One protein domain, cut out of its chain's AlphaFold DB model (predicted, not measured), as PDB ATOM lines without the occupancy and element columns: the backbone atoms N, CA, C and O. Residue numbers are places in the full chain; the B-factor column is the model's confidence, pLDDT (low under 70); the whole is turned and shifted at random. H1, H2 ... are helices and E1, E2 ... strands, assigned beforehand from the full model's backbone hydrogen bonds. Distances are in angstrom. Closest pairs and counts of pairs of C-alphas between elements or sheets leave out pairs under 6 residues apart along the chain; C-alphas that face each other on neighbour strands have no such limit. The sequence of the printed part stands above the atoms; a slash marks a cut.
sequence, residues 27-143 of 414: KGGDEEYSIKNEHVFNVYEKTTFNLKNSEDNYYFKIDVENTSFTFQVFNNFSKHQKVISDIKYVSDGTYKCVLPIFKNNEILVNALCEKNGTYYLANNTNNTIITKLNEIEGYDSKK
ATOM      1  N   LYS A  27     215.790 168.866 151.526       85.06
ATOM      2  CA  LYS A  27     214.628 168.574 152.384       85.06
ATOM      3  C   LYS A  27     214.599 169.389 153.680       85.06
ATOM      4  O   LYS A  27     213.694 169.203 154.484       85.06
ATOM      5  N   GLY A  28     215.556 170.296 153.863       88.31
ATOM      6  CA  GLY A  28     215.775 171.024 155.111       88.31
ATOM      7  C   GLY A  28     216.837 170.364 155.990       88.31
ATOM      8  O   GLY A  28     217.565 169.476 155.536       88.31
ATOM      9  N   GLY A  29     216.948 170.835 157.226       90.56
ATOM     10  CA  GLY A  29     217.919 170.369 158.208       90.56
ATOM     11  C   GLY A  29     217.796 171.114 159.531       90.56
ATOM     12  O   GLY A  29     216.970 172.019 159.674       90.56
ATOM     13  N   ASP A  30     218.661 170.745 160.466       94.50
ATOM     14  CA  ASP A  30     218.645 171.244 161.836       94.50
ATOM     15  C   ASP A  30     219.846 172.166 162.065       94.50
ATOM     16  O   ASP A  30     220.963 171.854 161.651       94.50
ATOM     17  N   GLU A  31     219.627 173.295 162.732       95.31
ATOM     18  CA  GLU A  31     220.661 174.261 163.090       95.31
ATOM     19  C   GLU A  31     220.492 174.710 164.539       95.31
ATOM     20  O   GLU A  31     219.381 174.956 165.007       95.31
ATOM     21  N   GLU A  32     221.614 174.897 165.225       97.56
ATOM     22  CA  GLU A  32     221.659 175.483 166.561       97.56
ATOM     23  C   GLU A  32     222.506 176.752 166.538       97.56
ATOM     24  O   GLU A  32     223.594 176.799 165.954       97.56
ATOM     25  N   TYR A  33     221.996 177.815 167.148       97.88
ATOM     26  CA  TYR A  33     222.695 179.090 167.250       97.88
ATOM     27  C   TYR A  33     222.234 179.872 168.473       97.88
ATOM     28  O   TYR A  33     221.161 179.629 169.016       97.88
ATOM     29  N   SER A  34     223.046 180.836 168.902       97.31
ATOM     30  CA  SER A  34     222.675 181.738 169.989       97.31
ATOM     31  C   SER A  34     222.536 183.165 169.483       97.31
ATOM     32  O   SER A  34     223.387 183.653 168.738       97.31
ATOM     33  N   ILE A  35     221.501 183.852 169.950       97.56
ATOM     34  CA  ILE A  35     221.319 185.295 169.780       97.56
ATOM     35  C   ILE A  35     221.568 185.933 171.146       97.56
ATOM     36  O   ILE A  35     221.033 185.478 172.156       97.56
ATOM     37  N   LYS A  36     222.430 186.952 171.194       95.69
ATOM     38  CA  LYS A  36     222.804 187.636 172.437       95.69
ATOM     39  C   LYS A  36     222.477 189.116 172.332       95.69
ATOM     40  O   LYS A  36     223.051 189.807 171.494       95.69
ATOM     41  N   ASN A  37     221.593 189.582 173.204       90.88
ATOM     42  CA  ASN A  37     221.315 190.995 173.434       90.88
ATOM     43  C   ASN A  37     221.353 191.268 174.953       90.88
ATOM     44  O   ASN A  37     222.355 190.948 175.589       90.88
ATOM     45  N   GLU A  38     220.296 191.826 175.542       92.31
ATOM     46  CA  GLU A  38     220.097 191.882 176.998       92.31
ATOM     47  C   GLU A  38     219.980 190.481 177.626       92.31
ATOM     48  O   GLU A  38     220.354 190.282 178.780       92.31
ATOM     49  N   HIS A  39     219.526 189.494 176.845       95.44
ATOM     50  CA  HIS A  39     219.451 188.086 177.225       95.44
ATOM     51  C   HIS A  39     220.256 187.205 176.258       95.44
ATOM     52  O   HIS A  39     220.611 187.605 175.145       95.44
ATOM     53  N   VAL A  40     220.547 185.975 176.688       97.19
ATOM     54  CA  VAL A  40     221.107 184.925 175.826       97.19
ATOM     55  C   VAL A  40     219.982 183.975 175.444       97.19
ATOM     56  O   VAL A  40     219.435 183.290 176.308       97.19
ATOM     57  N   PHE A  41     219.668 183.922 174.154       98.38
ATOM     58  CA  PHE A  41     218.704 182.994 173.577       98.38
ATOM     59  C   PHE A  41     219.453 181.882 172.862       98.38
ATOM     60  O   PHE A  41     220.293 182.169 172.007       98.38
ATOM     61  N   ASN A  42     219.131 180.631 173.169       98.31
ATOM     62  CA  ASN A  42     219.580 179.484 172.390       98.31
ATOM     63  C   ASN A  42     218.440 179.051 171.476       98.31
ATOM     64  O   ASN A  42     217.334 178.785 171.939       98.31
ATOM     65  N   VAL A  43     218.706 179.024 170.178       98.44
ATOM     66  CA  VAL A  43     217.724 178.730 169.143       98.44
ATOM     67  C   VAL A  43     218.094 177.409 168.496       98.44
ATOM     68  O   VAL A  43     219.172 177.278 167.920       98.44
ATOM     69  N   TYR A  44     217.178 176.451 168.576       98.00
ATOM     70  CA  TYR A  44     217.161 175.276 167.718       98.00
ATOM     71  C   TYR A  44     216.157 175.526 166.593       98.00
ATOM     72  O   TYR A  44     214.982 175.795 166.846       98.00
ATOM     73  N   GLU A  45     216.624 175.460 165.354       97.50
ATOM     74  CA  GLU A  45     215.840 175.650 164.139       97.50
ATOM     75  C   GLU A  45     215.814 174.344 163.348       97.50
ATOM     76  O   GLU A  45     216.857 173.838 162.946       97.50
ATOM     77  N   LYS A  46     214.617 173.825 163.085       95.69
ATOM     78  CA  LYS A  46     214.390 172.665 162.226       95.69
ATOM     79  C   LYS A  46     213.600 173.085 161.003       95.69
ATOM     80  O   LYS A  46     212.444 173.501 161.112       95.69
ATOM     81  N   THR A  47     214.209 172.941 159.835       94.44
ATOM     82  CA  THR A  47     213.580 173.283 158.562       94.44
ATOM     83  C   THR A  47     213.118 172.039 157.822       94.44
ATOM     84  O   THR A  47     213.724 170.970 157.904       94.44
ATOM     85  N   THR A  48     212.007 172.147 157.101       92.31
ATOM     86  CA  THR A  48     211.494 171.060 156.264       92.31
ATOM     87  C   THR A  48     210.938 171.635 154.974       92.31
ATOM     88  O   THR A  48     210.018 172.450 155.003       92.31
ATOM     89  N   PHE A  49     211.519 171.228 153.847       90.56
ATOM     90  CA  PHE A  49     211.256 171.817 152.531       90.56
ATOM     91  C   PHE A  49     210.759 170.783 151.533       90.56
ATOM     92  O   PHE A  49     211.039 169.589 151.668       90.56
ATOM     93  N   ASN A  50     210.101 171.263 150.474       83.38
ATOM     94  CA  ASN A  50     209.663 170.444 149.336       83.38
ATOM     95  C   ASN A  50     208.761 169.255 149.722       83.38
ATOM     96  O   ASN A  50     208.736 168.232 149.029       83.38
ATOM     97  N   LEU A  51     208.022 169.370 150.827       82.69
ATOM     98  CA  LEU A  51     206.992 168.399 151.164       82.69
ATOM     99  C   LEU A  51     205.837 168.518 150.173       82.69
ATOM    100  O   LEU A  51     205.391 169.612 149.823       82.69
ATOM    101  N   LYS A  52     205.348 167.372 149.697       75.81
ATOM    102  CA  LYS A  52     204.233 167.344 148.751       75.81
ATOM    103  C   LYS A  52     203.012 168.000 149.401       75.81
ATOM    104  O   LYS A  52     202.619 167.600 150.489       75.81
ATOM    105  N   ASN A  53     202.399 168.955 148.702       69.94
ATOM    106  CA  ASN A  53     201.205 169.674 149.159       69.94
ATOM    107  C   ASN A  53     201.383 170.416 150.502       69.94
ATOM    108  O   ASN A  53     200.406 170.603 151.221       69.94
ATOM    109  N   SER A  54     202.604 170.836 150.844       73.88
ATOM    110  CA  SER A  54     202.886 171.634 152.040       73.88
ATOM    111  C   SER A  54     203.792 172.809 151.696       73.88
ATOM    112  O   SER A  54     204.657 172.712 150.827       73.88
ATOM    113  N   GLU A  55     203.604 173.916 152.406       81.19
ATOM    114  CA  GLU A  55     204.549 175.030 152.396       81.19
ATOM    115  C   GLU A  55     205.845 174.652 153.128       81.19
ATOM    116  O   GLU A  55     205.866 173.714 153.935       81.19
ATOM    117  N   ASP A  56     206.917 175.395 152.842       88.75
ATOM    118  CA  ASP A  56     208.184 175.278 153.559       88.75
ATOM    119  C   ASP A  56     207.966 175.599 155.044       88.75
ATOM    120  O   ASP A  56     207.407 176.638 155.403       88.75
ATOM    121  N   ASN A  57     208.413 174.688 155.903       92.69
ATOM    122  CA  ASN A  57     208.168 174.722 157.334       92.69
ATOM    123  C   ASN A  57     209.443 175.052 158.107       92.69
ATOM    124  O   ASN A  57     210.494 174.448 157.884       92.69
ATOM    125  N   TYR A  58     209.305 175.945 159.081       95.06
ATOM    126  CA  TYR A  58     210.349 176.334 160.013       95.06
ATOM    127  C   TYR A  58     209.843 176.172 161.440       95.06
ATOM    128  O   TYR A  58     208.982 176.927 161.888       95.06
ATOM    129  N   TYR A  59     210.377 175.189 162.154       96.25
ATOM    130  CA  TYR A  59     210.144 175.013 163.580       96.25
ATOM    131  C   TYR A  59     211.303 175.624 164.367       96.25
ATOM    132  O   TYR A  59     212.464 175.332 164.087       96.25
ATOM    133  N   PHE A  60     210.987 176.435 165.367       97.75
ATOM    134  CA  PHE A  60     211.956 177.047 166.263       97.75
ATOM    135  C   PHE A  60     211.647 176.648 167.693       97.75
ATOM    136  O   PHE A  60     210.511 176.792 168.141       97.75
ATOM    137  N   LYS A  61     212.675 176.240 168.427       98.12
ATOM    138  CA  LYS A  61     212.674 176.198 169.885       98.12
ATOM    139  C   LYS A  61     213.656 177.250 170.386       98.12
ATOM    140  O   LYS A  61     214.829 177.216 170.031       98.12
ATOM    141  N   ILE A  62     213.158 178.188 171.179       98.31
ATOM    142  CA  ILE A  62     213.902 179.317 171.726       98.31
ATOM    143  C   ILE A  62     213.967 179.144 173.240       98.31
ATOM    144  O   ILE A  62     212.966 179.315 173.936       98.31
ATOM    145  N   ASP A  63     215.152 178.821 173.737       97.88
ATOM    146  CA  ASP A  63     215.435 178.678 175.158       97.88
ATOM    147  C   ASP A  63     216.038 179.985 175.685       97.88
ATOM    148  O   ASP A  63     217.071 180.451 175.196       97.88
ATOM    149  N   VAL A  64     215.393 180.583 176.687       97.00
ATOM    150  CA  VAL A  64     215.893 181.766 177.399       97.00
ATOM    151  C   VAL A  64     215.640 181.610 178.890       97.00
ATOM    152  O   VAL A  64     214.551 181.227 179.319       97.00
ATOM    153  N   GLU A  65     216.670 181.891 179.688       89.44
ATOM    154  CA  GLU A  65     216.682 181.604 181.125       89.44
ATOM    155  C   GLU A  65     216.351 180.121 181.396       89.44
ATOM    156  O   GLU A  65     217.169 179.254 181.108       89.44
ATOM    157  N   ASN A  66     215.152 179.835 181.917       90.12
ATOM    158  CA  ASN A  66     214.647 178.494 182.227       90.12
ATOM    159  C   ASN A  66     213.301 178.206 181.530       90.12
ATOM    160  O   ASN A  66     212.524 177.381 182.010       90.12
ATOM    161  N   THR A  67     212.994 178.917 180.442       95.44
ATOM    162  CA  THR A  67     211.722 178.799 179.716       95.44
ATOM    163  C   THR A  67     211.982 178.547 178.227       95.44
ATOM    164  O   THR A  67     212.846 179.183 177.623       95.44
ATOM    165  N   SER A  68     211.222 177.616 177.642       96.44
ATOM    166  CA  SER A  68     211.361 177.170 176.250       96.44
ATOM    167  C   SER A  68     210.141 177.561 175.425       96.44
ATOM    168  O   SER A  68     209.059 177.011 175.608       96.44
ATOM    169  N   PHE A  69     210.311 178.450 174.460       97.75
ATOM    170  CA  PHE A  69     209.234 178.891 173.578       97.75
ATOM    171  C   PHE A  69     209.332 178.197 172.228       97.75
ATOM    172  O   PHE A  69     210.427 178.071 171.683       97.75
ATOM    173  N   THR A  70     208.202 177.767 171.669       96.75
ATOM    174  CA  THR A  70     208.188 177.074 170.379       96.75
ATOM    175  C   THR A  70     207.318 177.794 169.359       96.75
ATOM    176  O   THR A  70     206.189 178.193 169.637       96.75
ATOM    177  N   PHE A  71     207.864 177.973 168.159       96.00
ATOM    178  CA  PHE A  71     207.197 178.610 167.028       96.00
ATOM    179  C   PHE A  71     207.256 177.685 165.827       96.00
ATOM    180  O   PHE A  71     208.264 177.022 165.597       96.00
ATOM    181  N   GLN A  72     206.203 177.695 165.021       93.88
ATOM    182  CA  GLN A  72     206.202 177.008 163.743       93.88
ATOM    183  C   GLN A  72     205.655 177.949 162.682       93.88
ATOM    184  O   GLN A  72     204.518 178.410 162.765       93.88
ATOM    185  N   VAL A  73     206.490 178.258 161.702       93.31
ATOM    186  CA  VAL A  73     206.205 179.242 160.666       93.31
ATOM    187  C   VAL A  73     206.233 178.548 159.318       93.31
ATOM    188  O   VAL A  73     207.226 177.920 158.951       93.31
ATOM    189  N   PHE A  74     205.144 178.698 158.573       89.75
ATOM    190  CA  PHE A  74     205.073 178.328 157.166       89.75
ATOM    191  C   PHE A  74     205.296 179.597 156.356       89.75
ATOM    192  O   PHE A  74     204.434 180.475 156.316       89.75
ATOM    193  N   ASN A  75     206.508 179.757 155.830       87.88
ATOM    194  CA  ASN A  75     206.901 180.939 155.073       87.88
ATOM    195  C   ASN A  75     208.070 180.618 154.140       87.88
ATOM    196  O   ASN A  75     208.953 179.823 154.466       87.88
ATOM    197  N   ASN A  76     208.114 181.290 152.992       86.19
ATOM    198  CA  ASN A  76     209.198 181.125 152.035       86.19
ATOM    199  C   ASN A  76     210.374 182.053 152.372       86.19
ATOM    200  O   ASN A  76     210.446 183.183 151.892       86.19
ATOM    201  N   PHE A  77     211.346 181.552 153.135       88.62
ATOM    202  CA  PHE A  77     212.624 182.244 153.356       88.62
ATOM    203  C   PHE A  77     213.696 181.853 152.327       88.62
ATOM    204  O   PHE A  77     214.885 181.809 152.642       88.62
ATOM    205  N   SER A  78     213.292 181.517 151.096       86.94
ATOM    206  CA  SER A  78     214.182 181.001 150.042       86.94
ATOM    207  C   SER A  78     215.045 179.825 150.511       86.94
ATOM    208  O   SER A  78     216.200 179.697 150.106       86.94
ATOM    209  N   LYS A  79     214.491 178.997 151.409       86.88
ATOM    210  CA  LYS A  79     215.146 177.835 152.025       86.88
ATOM    211  C   LYS A  79     216.432 178.150 152.797       86.88
ATOM    212  O   LYS A  79     217.232 177.258 153.080       86.88
ATOM    213  N   HIS A  80     216.646 179.411 153.168       87.50
ATOM    214  CA  HIS A  80     217.731 179.775 154.071       87.50
ATOM    215  C   HIS A  80     217.439 179.286 155.486       87.50
ATOM    216  O   HIS A  80     216.283 179.260 155.895       87.50
ATOM    217  N   GLN A  81     218.496 178.953 156.226       90.69
ATOM    218  CA  GLN A  81     218.459 178.710 157.669       90.69
ATOM    219  C   GLN A  81     218.924 179.955 158.445       90.69
ATOM    220  O   GLN A  81     219.368 180.949 157.840       90.69
ATOM    221  N   LYS A  82     218.850 179.902 159.781       94.31
ATOM    222  CA  LYS A  82     219.211 181.006 160.689       94.31
ATOM    223  C   LYS A  82     218.416 182.248 160.326       94.31
ATOM    224  O   LYS A  82     218.977 183.296 160.003       94.31
ATOM    225  N   VAL A  83     217.105 182.070 160.195       95.62
ATOM    226  CA  VAL A  83     216.201 183.107 159.675       95.62
ATOM    227  C   VAL A  83     215.728 184.074 160.754       95.62
ATOM    228  O   VAL A  83     215.232 185.142 160.406       95.62
ATOM    229  N   ILE A  84     215.930 183.752 162.035       97.56
ATOM    230  CA  ILE A  84     215.752 184.691 163.145       97.56
ATOM    231  C   ILE A  84     217.030 185.522 163.283       97.56
ATOM    232  O   ILE A  84     218.130 184.982 163.393       97.56
ATOM    233  N   SER A  85     216.876 186.842 163.247       95.75
ATOM    234  CA  SER A  85     217.973 187.813 163.329       95.75
ATOM    235  C   SER A  85     218.111 188.454 164.709       95.75
ATOM    236  O   SER A  85     219.226 188.757 165.124       95.75
ATOM    237  N   ASP A  86     217.003 188.614 165.432       97.62
ATOM    238  CA  ASP A  86     216.970 189.116 166.806       97.62
ATOM    239  C   ASP A  86     215.766 188.512 167.546       97.62
ATOM    240  O   ASP A  86     214.832 187.998 166.926       97.62
ATOM    241  N   ILE A  87     215.787 188.543 168.877       98.31
ATOM    242  CA  ILE A  87     214.681 188.086 169.723       98.31
ATOM    243  C   ILE A  87     214.474 189.110 170.829       98.31
ATOM    244  O   ILE A  87     215.389 189.392 171.602       98.31
ATOM    245  N   LYS A  88     213.260 189.647 170.942       97.88
ATOM    246  CA  LYS A  88     212.900 190.522 172.063       97.88
ATOM    247  C   LYS A  88     212.280 189.712 173.185       97.88
ATOM    248  O   LYS A  88     211.492 188.802 172.933       97.88
ATOM    249  N   TYR A  89     212.626 190.076 174.412       97.50
ATOM    250  CA  TYR A  89     212.058 189.507 175.622       97.50
ATOM    251  C   TYR A  89     211.314 190.588 176.396       97.50
ATOM    252  O   TYR A  89     211.820 191.690 176.583       97.50
ATOM    253  N   VAL A  90     210.098 190.272 176.831       96.81
ATOM    254  CA  VAL A  90     209.246 191.176 177.607       96.81
ATOM    255  C   VAL A  90     208.654 190.401 178.775       96.81
ATOM    256  O   VAL A  90     208.137 189.302 178.600       96.81
ATOM    257  N   SER A  91     208.687 190.981 179.973       95.69
ATOM    258  CA  SER A  91     208.043 190.402 181.153       95.69
ATOM    259  C   SER A  91     207.426 191.473 182.047       95.69
ATOM    260  O   SER A  91     207.880 192.619 182.080       95.69
ATOM    261  N   ASP A  92     206.383 191.107 182.787       95.88
ATOM    262  CA  ASP A  92     205.736 191.918 183.825       95.88
ATOM    263  C   ASP A  92     205.652 191.197 185.187       95.88
ATOM    264  O   ASP A  92     204.894 191.605 186.065       95.88
ATOM    265  N   GLY A  93     206.410 190.110 185.356       92.06
ATOM    266  CA  GLY A  93     206.372 189.236 186.533       92.06
ATOM    267  C   GLY A  93     205.244 188.196 186.525       92.06
ATOM    268  O   GLY A  93     205.358 187.196 187.229       92.06
ATOM    269  N   THR A  94     204.194 188.380 185.718       96.12
ATOM    270  CA  THR A  94     203.131 187.379 185.504       96.12
ATOM    271  C   THR A  94     203.368 186.577 184.232       96.12
ATOM    272  O   THR A  94     203.195 185.360 184.234       96.12
ATOM    273  N   TYR A  95     203.744 187.263 183.155       97.62
ATOM    274  CA  TYR A  95     204.047 186.675 181.861       97.62
ATOM    275  C   TYR A  95     205.524 186.847 181.525       97.62
ATOM    276  O   TYR A  95     206.143 187.873 181.832       97.62
ATOM    277  N   LYS A  96     206.075 185.845 180.844       97.50
ATOM    278  CA  LYS A  96     207.371 185.914 180.164       97.50
ATOM    279  C   LYS A  96     207.134 185.715 178.681       97.50
ATOM    280  O   LYS A  96     206.584 184.689 178.300       97.50
ATOM    281  N   CYS A  97     207.513 186.677 177.856       98.06
ATOM    282  CA  CYS A  97     207.200 186.672 176.436       98.06
ATOM    283  C   CYS A  97     208.461 186.752 175.591       98.06
ATOM    284  O   CYS A  97     209.374 187.513 175.914       98.06
ATOM    285  N   VAL A  98     208.461 186.038 174.469       98.19
ATOM    286  CA  VAL A  98     209.466 186.196 173.416       98.19
ATOM    287  C   VAL A  98     208.810 186.575 172.097       98.19
ATOM    288  O   VAL A  98     207.742 186.070 171.739       98.19
ATOM    289  N   LEU A  99     209.479 187.458 171.367       98.06
ATOM    290  CA  LEU A  99     209.098 187.899 170.034       98.06
ATOM    291  C   LEU A  99     210.284 187.677 169.084       98.06
ATOM    292  O   LEU A  99     211.275 188.408 169.184       98.06
ATOM    293  N   PRO A 100     210.221 186.684 168.180       97.75
ATOM    294  CA  PRO A 100     211.249 186.505 167.165       97.75
ATOM    295  C   PRO A 100     211.149 187.595 166.089       97.75
ATOM    296  O   PRO A 100     210.073 187.858 165.550       97.75
ATOM    297  N   ILE A 101     212.290 188.195 165.751       97.50
ATOM    298  CA  ILE A 101     212.452 189.130 164.635       97.50
ATOM    299  C   ILE A 101     213.221 188.410 163.529       97.50
ATOM    300  O   ILE A 101     214.398 188.061 163.674       97.50
ATOM    301  N   PHE A 102     212.553 188.181 162.408       96.06
ATOM    302  CA  PHE A 102     213.119 187.483 161.262       96.06
ATOM    303  C   PHE A 102     214.031 188.409 160.449       96.06
ATOM    304  O   PHE A 102     214.021 189.631 160.614       96.06
ATOM    305  N   LYS A 103     214.852 187.820 159.573       93.12
ATOM    306  CA  LYS A 103     215.694 188.550 158.612       93.12
ATOM    307  C   LYS A 103     214.903 189.667 157.920       93.12
ATOM    308  O   LYS A 103     213.714 189.524 157.665       93.12
ATOM    309  N   ASN A 104     215.596 190.759 157.593       90.31
ATOM    310  CA  ASN A 104     215.013 192.016 157.099       90.31
ATOM    311  C   ASN A 104     214.147 192.762 158.132       90.31
ATOM    312  O   ASN A 104     213.331 193.594 157.748       90.31
ATOM    313  N   ASN A 105     214.354 192.502 159.429       91.81
ATOM    314  CA  ASN A 105     213.602 193.100 160.538       91.81
ATOM    315  C   ASN A 105     212.088 192.840 160.448       91.81
ATOM    316  O   ASN A 105     211.274 193.683 160.822       91.81
ATOM    317  N   GLU A 106     211.698 191.670 159.937       94.38
ATOM    318  CA  GLU A 106     210.292 191.311 159.773       94.38
ATOM    319  C   GLU A 106     209.726 190.654 161.034       94.38
ATOM    320  O   GLU A 106     210.300 189.715 161.588       94.38
ATOM    321  N   ILE A 107     208.539 191.100 161.451       95.31
ATOM    322  CA  ILE A 107     207.743 190.451 162.498       95.31
ATOM    323  C   ILE A 107     206.576 189.724 161.832       95.31
ATOM    324  O   ILE A 107     205.566 190.317 161.428       95.31
ATOM    325  N   LEU A 108     206.732 188.411 161.688       94.12
ATOM    326  CA  LEU A 108     205.755 187.570 160.998       94.12
ATOM    327  C   LEU A 108     204.660 187.077 161.936       94.12
ATOM    328  O   LEU A 108     203.485 187.181 161.591       94.12
ATOM    329  N   VAL A 109     205.053 186.598 163.116       95.19
ATOM    330  CA  VAL A 109     204.170 185.982 164.110       95.19
ATOM    331  C   VAL A 109     204.034 186.852 165.351       95.19
ATOM    332  O   VAL A 109     204.874 187.713 165.616       95.19
ATOM    333  N   ASN A 110     202.965 186.628 166.112       95.56
ATOM    334  CA  ASN A 110     202.769 187.310 167.385       95.56
ATOM    335  C   ASN A 110     203.774 186.810 168.440       95.56
ATOM    336  O   ASN A 110     204.302 185.701 168.327       95.56
ATOM    337  N   ALA A 111     204.015 187.604 169.486       97.19
ATOM    338  CA  ALA A 111     204.818 187.153 170.615       97.19
ATOM    339  C   ALA A 111     204.111 185.999 171.340       97.19
ATOM    340  O   ALA A 111     202.880 185.986 171.472       97.19
ATOM    341  N   LEU A 112     204.905 185.042 171.819       97.62
ATOM    342  CA  LEU A 112     204.429 183.925 172.625       97.62
ATOM    343  C   LEU A 112     204.808 184.176 174.078       97.62
ATOM    344  O   LEU A 112     205.967 184.443 174.385       97.62
ATOM    345  N   CYS A 113     203.823 184.080 174.958       97.94
ATOM    346  CA  CYS A 113     203.932 184.390 176.369       97.94
ATOM    347  C   CYS A 113     203.631 183.160 177.217       97.94
ATOM    348  O   CYS A 113     202.629 182.488 177.007       97.94
ATOM    349  N   GLU A 114     204.468 182.887 178.205       97.38
ATOM    350  CA  GLU A 114     204.304 181.802 179.163       97.38
ATOM    351  C   GLU A 114     203.769 182.350 180.488       97.38
ATOM    352  O   GLU A 114     204.173 183.426 180.941       97.38
ATOM    353  N   LYS A 115     202.833 181.605 181.083       96.19
ATOM    354  CA  LYS A 115     202.342 181.799 182.448       96.19
ATOM    355  C   LYS A 115     201.995 180.444 183.061       96.19
ATOM    356  O   LYS A 115     201.057 179.780 182.616       96.19
ATOM    357  N   ASN A 116     202.689 180.076 184.137       91.88
ATOM    358  CA  ASN A 116     202.475 178.842 184.904       91.88
ATOM    359  C   ASN A 116     202.464 177.562 184.037       91.88
ATOM    360  O   ASN A 116     201.625 176.682 184.225       91.88
ATOM    361  N   GLY A 117     203.366 177.471 183.064       90.19
ATOM    362  CA  GLY A 117     203.522 176.348 182.139       90.19
ATOM    363  C   GLY A 117     202.541 176.330 180.963       90.19
ATOM    364  O   GLY A 117     202.618 175.426 180.137       90.19
ATOM    365  N   THR A 118     201.622 177.298 180.865       93.44
ATOM    366  CA  THR A 118     200.717 177.445 179.713       93.44
ATOM    367  C   THR A 118     201.169 178.602 178.832       93.44
ATOM    368  O   THR A 118     201.555 179.656 179.343       93.44
ATOM    369  N   TYR A 119     201.092 178.419 177.514       97.44
ATOM    370  CA  TYR A 119     201.495 179.430 176.544       97.44
ATOM    371  C   TYR A 119     200.280 180.147 175.955       97.44
ATOM    372  O   TYR A 119     199.226 179.556 175.722       97.44
ATOM    373  N   TYR A 120     200.448 181.434 175.688       96.56
ATOM    374  CA  TYR A 120     199.429 182.346 175.196       96.56
ATOM    375  C   TYR A 120     200.034 183.214 174.101       96.56
ATOM    376  O   TYR A 120     201.158 183.694 174.231       96.56
ATOM    377  N   LEU A 121     199.279 183.468 173.038       95.62
ATOM    378  CA  LEU A 121     199.604 184.566 172.128       95.62
ATOM    379  C   LEU A 121     199.485 185.892 172.883       95.62
ATOM    380  O   LEU A 121     198.612 186.019 173.743       95.62
ATOM    381  N   ALA A 122     200.303 186.888 172.542       95.50
ATOM    382  CA  ALA A 122     200.324 188.173 173.244       95.50
ATOM    383  C   ALA A 122     198.932 188.802 173.421       95.50
ATOM    384  O   ALA A 122     198.610 189.290 174.501       95.50
ATOM    385  N   ASN A 123     198.070 188.718 172.405       92.62
ATOM    386  CA  ASN A 123     196.727 189.315 172.428       92.62
ATOM    387  C   ASN A 123     195.766 188.621 173.417       92.62
ATOM    388  O   ASN A 123     194.729 189.175 173.757       92.62
ATOM    389  N   ASN A 124     196.140 187.446 173.932       93.38
ATOM    390  CA  ASN A 124     195.443 186.732 175.004       93.38
ATOM    391  C   ASN A 124     196.057 187.000 176.397       93.38
ATOM    392  O   ASN A 124     195.760 186.280 177.353       93.38
ATOM    393  N   THR A 125     196.945 187.991 176.521       94.75
ATOM    394  CA  THR A 125     197.583 188.380 177.790       94.75
ATOM    395  C   THR A 125     196.954 189.656 178.365       94.75
ATOM    396  O   THR A 125     195.760 189.893 178.199       94.75
ATOM    397  N   ASN A 126     197.722 190.460 179.106       94.31
ATOM    398  CA  ASN A 126     197.252 191.693 179.731       94.31
ATOM    399  C   ASN A 126     197.761 192.950 178.998       94.31
ATOM    400  O   ASN A 126     198.692 192.908 178.193       94.31
ATOM    401  N   ASN A 127     197.175 194.103 179.332       95.12
ATOM    402  CA  ASN A 127     197.519 195.381 178.702       95.12
ATOM    403  C   ASN A 127     198.976 195.812 178.936       95.12
ATOM    404  O   ASN A 127     199.535 196.528 178.107       95.12
ATOM    405  N   THR A 128     199.600 195.406 180.045       97.06
ATOM    406  CA  THR A 128     200.992 195.758 180.356       97.06
ATOM    407  C   THR A 128     201.956 195.101 179.375       97.06
ATOM    408  O   THR A 128     202.835 195.779 178.847       97.06
ATOM    409  N   ILE A 129     201.766 193.811 179.083       97.50
ATOM    410  CA  ILE A 129     202.543 193.090 178.070       97.50
ATOM    411  C   ILE A 129     202.335 193.702 176.686       97.50
ATOM    412  O   ILE A 129     203.316 194.011 176.014       97.50
ATOM    413  N   ILE A 130     201.085 193.950 176.288       96.50
ATOM    414  CA  ILE A 130     200.779 194.563 174.987       96.50
ATOM    415  C   ILE A 130     201.431 195.942 174.839       96.50
ATOM    416  O   ILE A 130     201.996 196.240 173.791       96.50
ATOM    417  N   THR A 131     201.402 196.768 175.889       96.88
ATOM    418  CA  THR A 131     202.033 198.099 175.872       96.88
ATOM    419  C   THR A 131     203.538 197.986 175.651       96.88
ATOM    420  O   THR A 131     204.053 198.603 174.726       96.88
ATOM    421  N   LYS A 132     204.223 197.133 176.424       97.50
ATOM    422  CA  LYS A 132     205.669 196.899 176.282       97.50
ATOM    423  C   LYS A 132     206.044 196.328 174.914       97.50
ATOM    424  O   LYS A 132     207.071 196.692 174.357       97.50
ATOM    425  N   LEU A 133     205.227 195.433 174.357       97.31
ATOM    426  CA  LEU A 133     205.473 194.894 173.019       97.31
ATOM    427  C   LEU A 133     205.294 195.964 171.933       97.31
ATOM    428  O   LEU A 133     206.105 196.023 171.020       97.31
ATOM    429  N   ASN A 134     204.292 196.843 172.043       96.94
ATOM    430  CA  ASN A 134     204.080 197.953 171.099       96.94
ATOM    431  C   ASN A 134     205.170 199.046 171.169       96.94
ATOM    432  O   ASN A 134     205.223 199.893 170.281       96.94
ATOM    433  N   GLU A 135     206.035 199.048 172.190       96.88
ATOM    434  CA  GLU A 135     207.238 199.900 172.234       96.88
ATOM    435  C   GLU A 135     208.375 199.355 171.348       96.88
ATOM    436  O   GLU A 135     209.311 200.086 171.021       96.88
ATOM    437  N   ILE A 136     208.303 198.085 170.935       96.38
ATOM    438  CA  ILE A 136     209.278 197.464 170.035       96.38
ATOM    439  C   ILE A 136     209.014 197.945 168.607       96.38
ATOM    440  O   ILE A 136     207.920 197.778 168.066       96.38
ATOM    441  N   GLU A 137     210.047 198.493 167.968       94.50
ATOM    442  CA  GLU A 137     209.973 198.965 166.587       94.50
ATOM    443  C   GLU A 137     209.455 197.870 165.635       94.50
ATOM    444  O   GLU A 137     209.952 196.743 165.616       94.50
ATOM    445  N   GLY A 138     208.437 198.216 164.843       92.50
ATOM    446  CA  GLY A 138     207.816 197.327 163.858       92.50
ATOM    447  C   GLY A 138     206.747 196.378 164.412       92.50
ATOM    448  O   GLY A 138     206.021 195.777 163.616       92.50
ATOM    449  N   TYR A 139     206.603 196.243 165.735       95.56
ATOM    450  CA  TYR A 139     205.521 195.453 166.322       95.56
ATOM    451  C   TYR A 139     204.221 196.267 166.378       95.56
ATOM    452  O   TYR A 139     204.188 197.384 166.889       95.56
ATOM    453  N   ASP A 140     203.128 195.682 165.889       93.12
ATOM    454  CA  ASP A 140     201.773 196.216 166.051       93.12
ATOM    455  C   ASP A 140     200.829 195.086 166.470       93.12
ATOM    456  O   ASP A 140     200.431 194.249 165.656       93.12
ATOM    457  N   SER A 141     200.444 195.073 167.748       92.06
ATOM    458  CA  SER A 141     199.457 194.124 168.297       92.06
ATOM    459  C   SER A 141     198.149 194.078 167.498       92.06
ATOM    460  O   SER A 141     197.563 192.999 167.336       92.06
ATOM    461  N   LYS A 142     197.728 195.204 166.896       90.38
ATOM    462  CA  LYS A 142     196.491 195.274 166.107       90.38
ATOM    463  C   LYS A 142     196.559 194.421 164.841       90.38
ATOM    464  O   LYS A 142     195.514 194.003 164.342       90.38
ATOM    465  N   LYS A 143     197.761 194.120 164.327       90.75
ATOM    466  CA  LYS A 143     197.950 193.185 163.205       90.75
ATOM    467  C   LYS A 143     197.336 191.821 163.514       90.75
ATOM    468  O   LYS A 143     196.775 191.211 162.608       90.75
TER     469      LYS A 143
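What this domain is: This is residues 27 to 143 of the 414 residues of an uncharacterized protein of Acholeplasma sp. CAG:878 (UniProt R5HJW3). Two strongly twisted sheets lie face to face as a sandwich, E1 E2 E3 E4 against E5 E6 E7 E8, their strands crossed at 48 degrees. Short helix H1 covers part of the second sheet's other face, beside no strand of the first sheet. Each sheet is a meander in that order, each strand the antiparallel neighbour of the one before. The printed part has 117 residues, with eight named strands and then one named helix along the chain; the class is mostly strand, with strands holding 55 of the 63 residues in named elements, and the whole is compact, with a radius of gyration of the C-alphas of 14.2 A and spans of 41 by 29 by 26 A.

How they stand to each other: Begin with E1, residues 30 to 36, and E2, residues 40 to 48, a hairpin; N 33 and O 43 are 3.0 A apart, within hydrogen-bond range. E3, residues 57 to 64, forms a hairpin with E2 (N 44 to O 61, 2.9 A), and E4, residues 67 to 74, one with E3 (N 60 to O 71, 2.8 A). Next, find the hairpin of E5, residues 84 to 91, and E6, residues 96 to 102, with N 88 and O 99 at 2.9 A. E7, residues 112 to 115, forms a hairpin with E6, N 98 and O 112 at 3.0 A, and E8, residues 118 to 121, one with E7, N 113 and O 120 at 2.8 A. Between sheets, the closest C-alphas of E1 and E5 are Ile 35 and Asp 86, 6.5 A. H1, residues 127 to 134, is on the second sheet at a height of 9.7 A, along the strands, 26 degrees to E5 on the local plane; every O i to N i+4 pair is within hydrogen-bond range.

Where its parts are: Find C-alpha 30 at (218.645, 171.244, 161.836), where E1 begins its 20.0 A. E2 spans 25.8 A, E3 22.6 A, E4 23.5 A and E5 20.4 A. H1 ends at C-alpha 134, (204.080, 197.953, 171.099).

The domain as a whole: The C-alphas farthest apart, of Lys 52 and Gly 93, are 43.7 A apart. The printed part has no cut and no long link; residue 53 is under pLDDT 70.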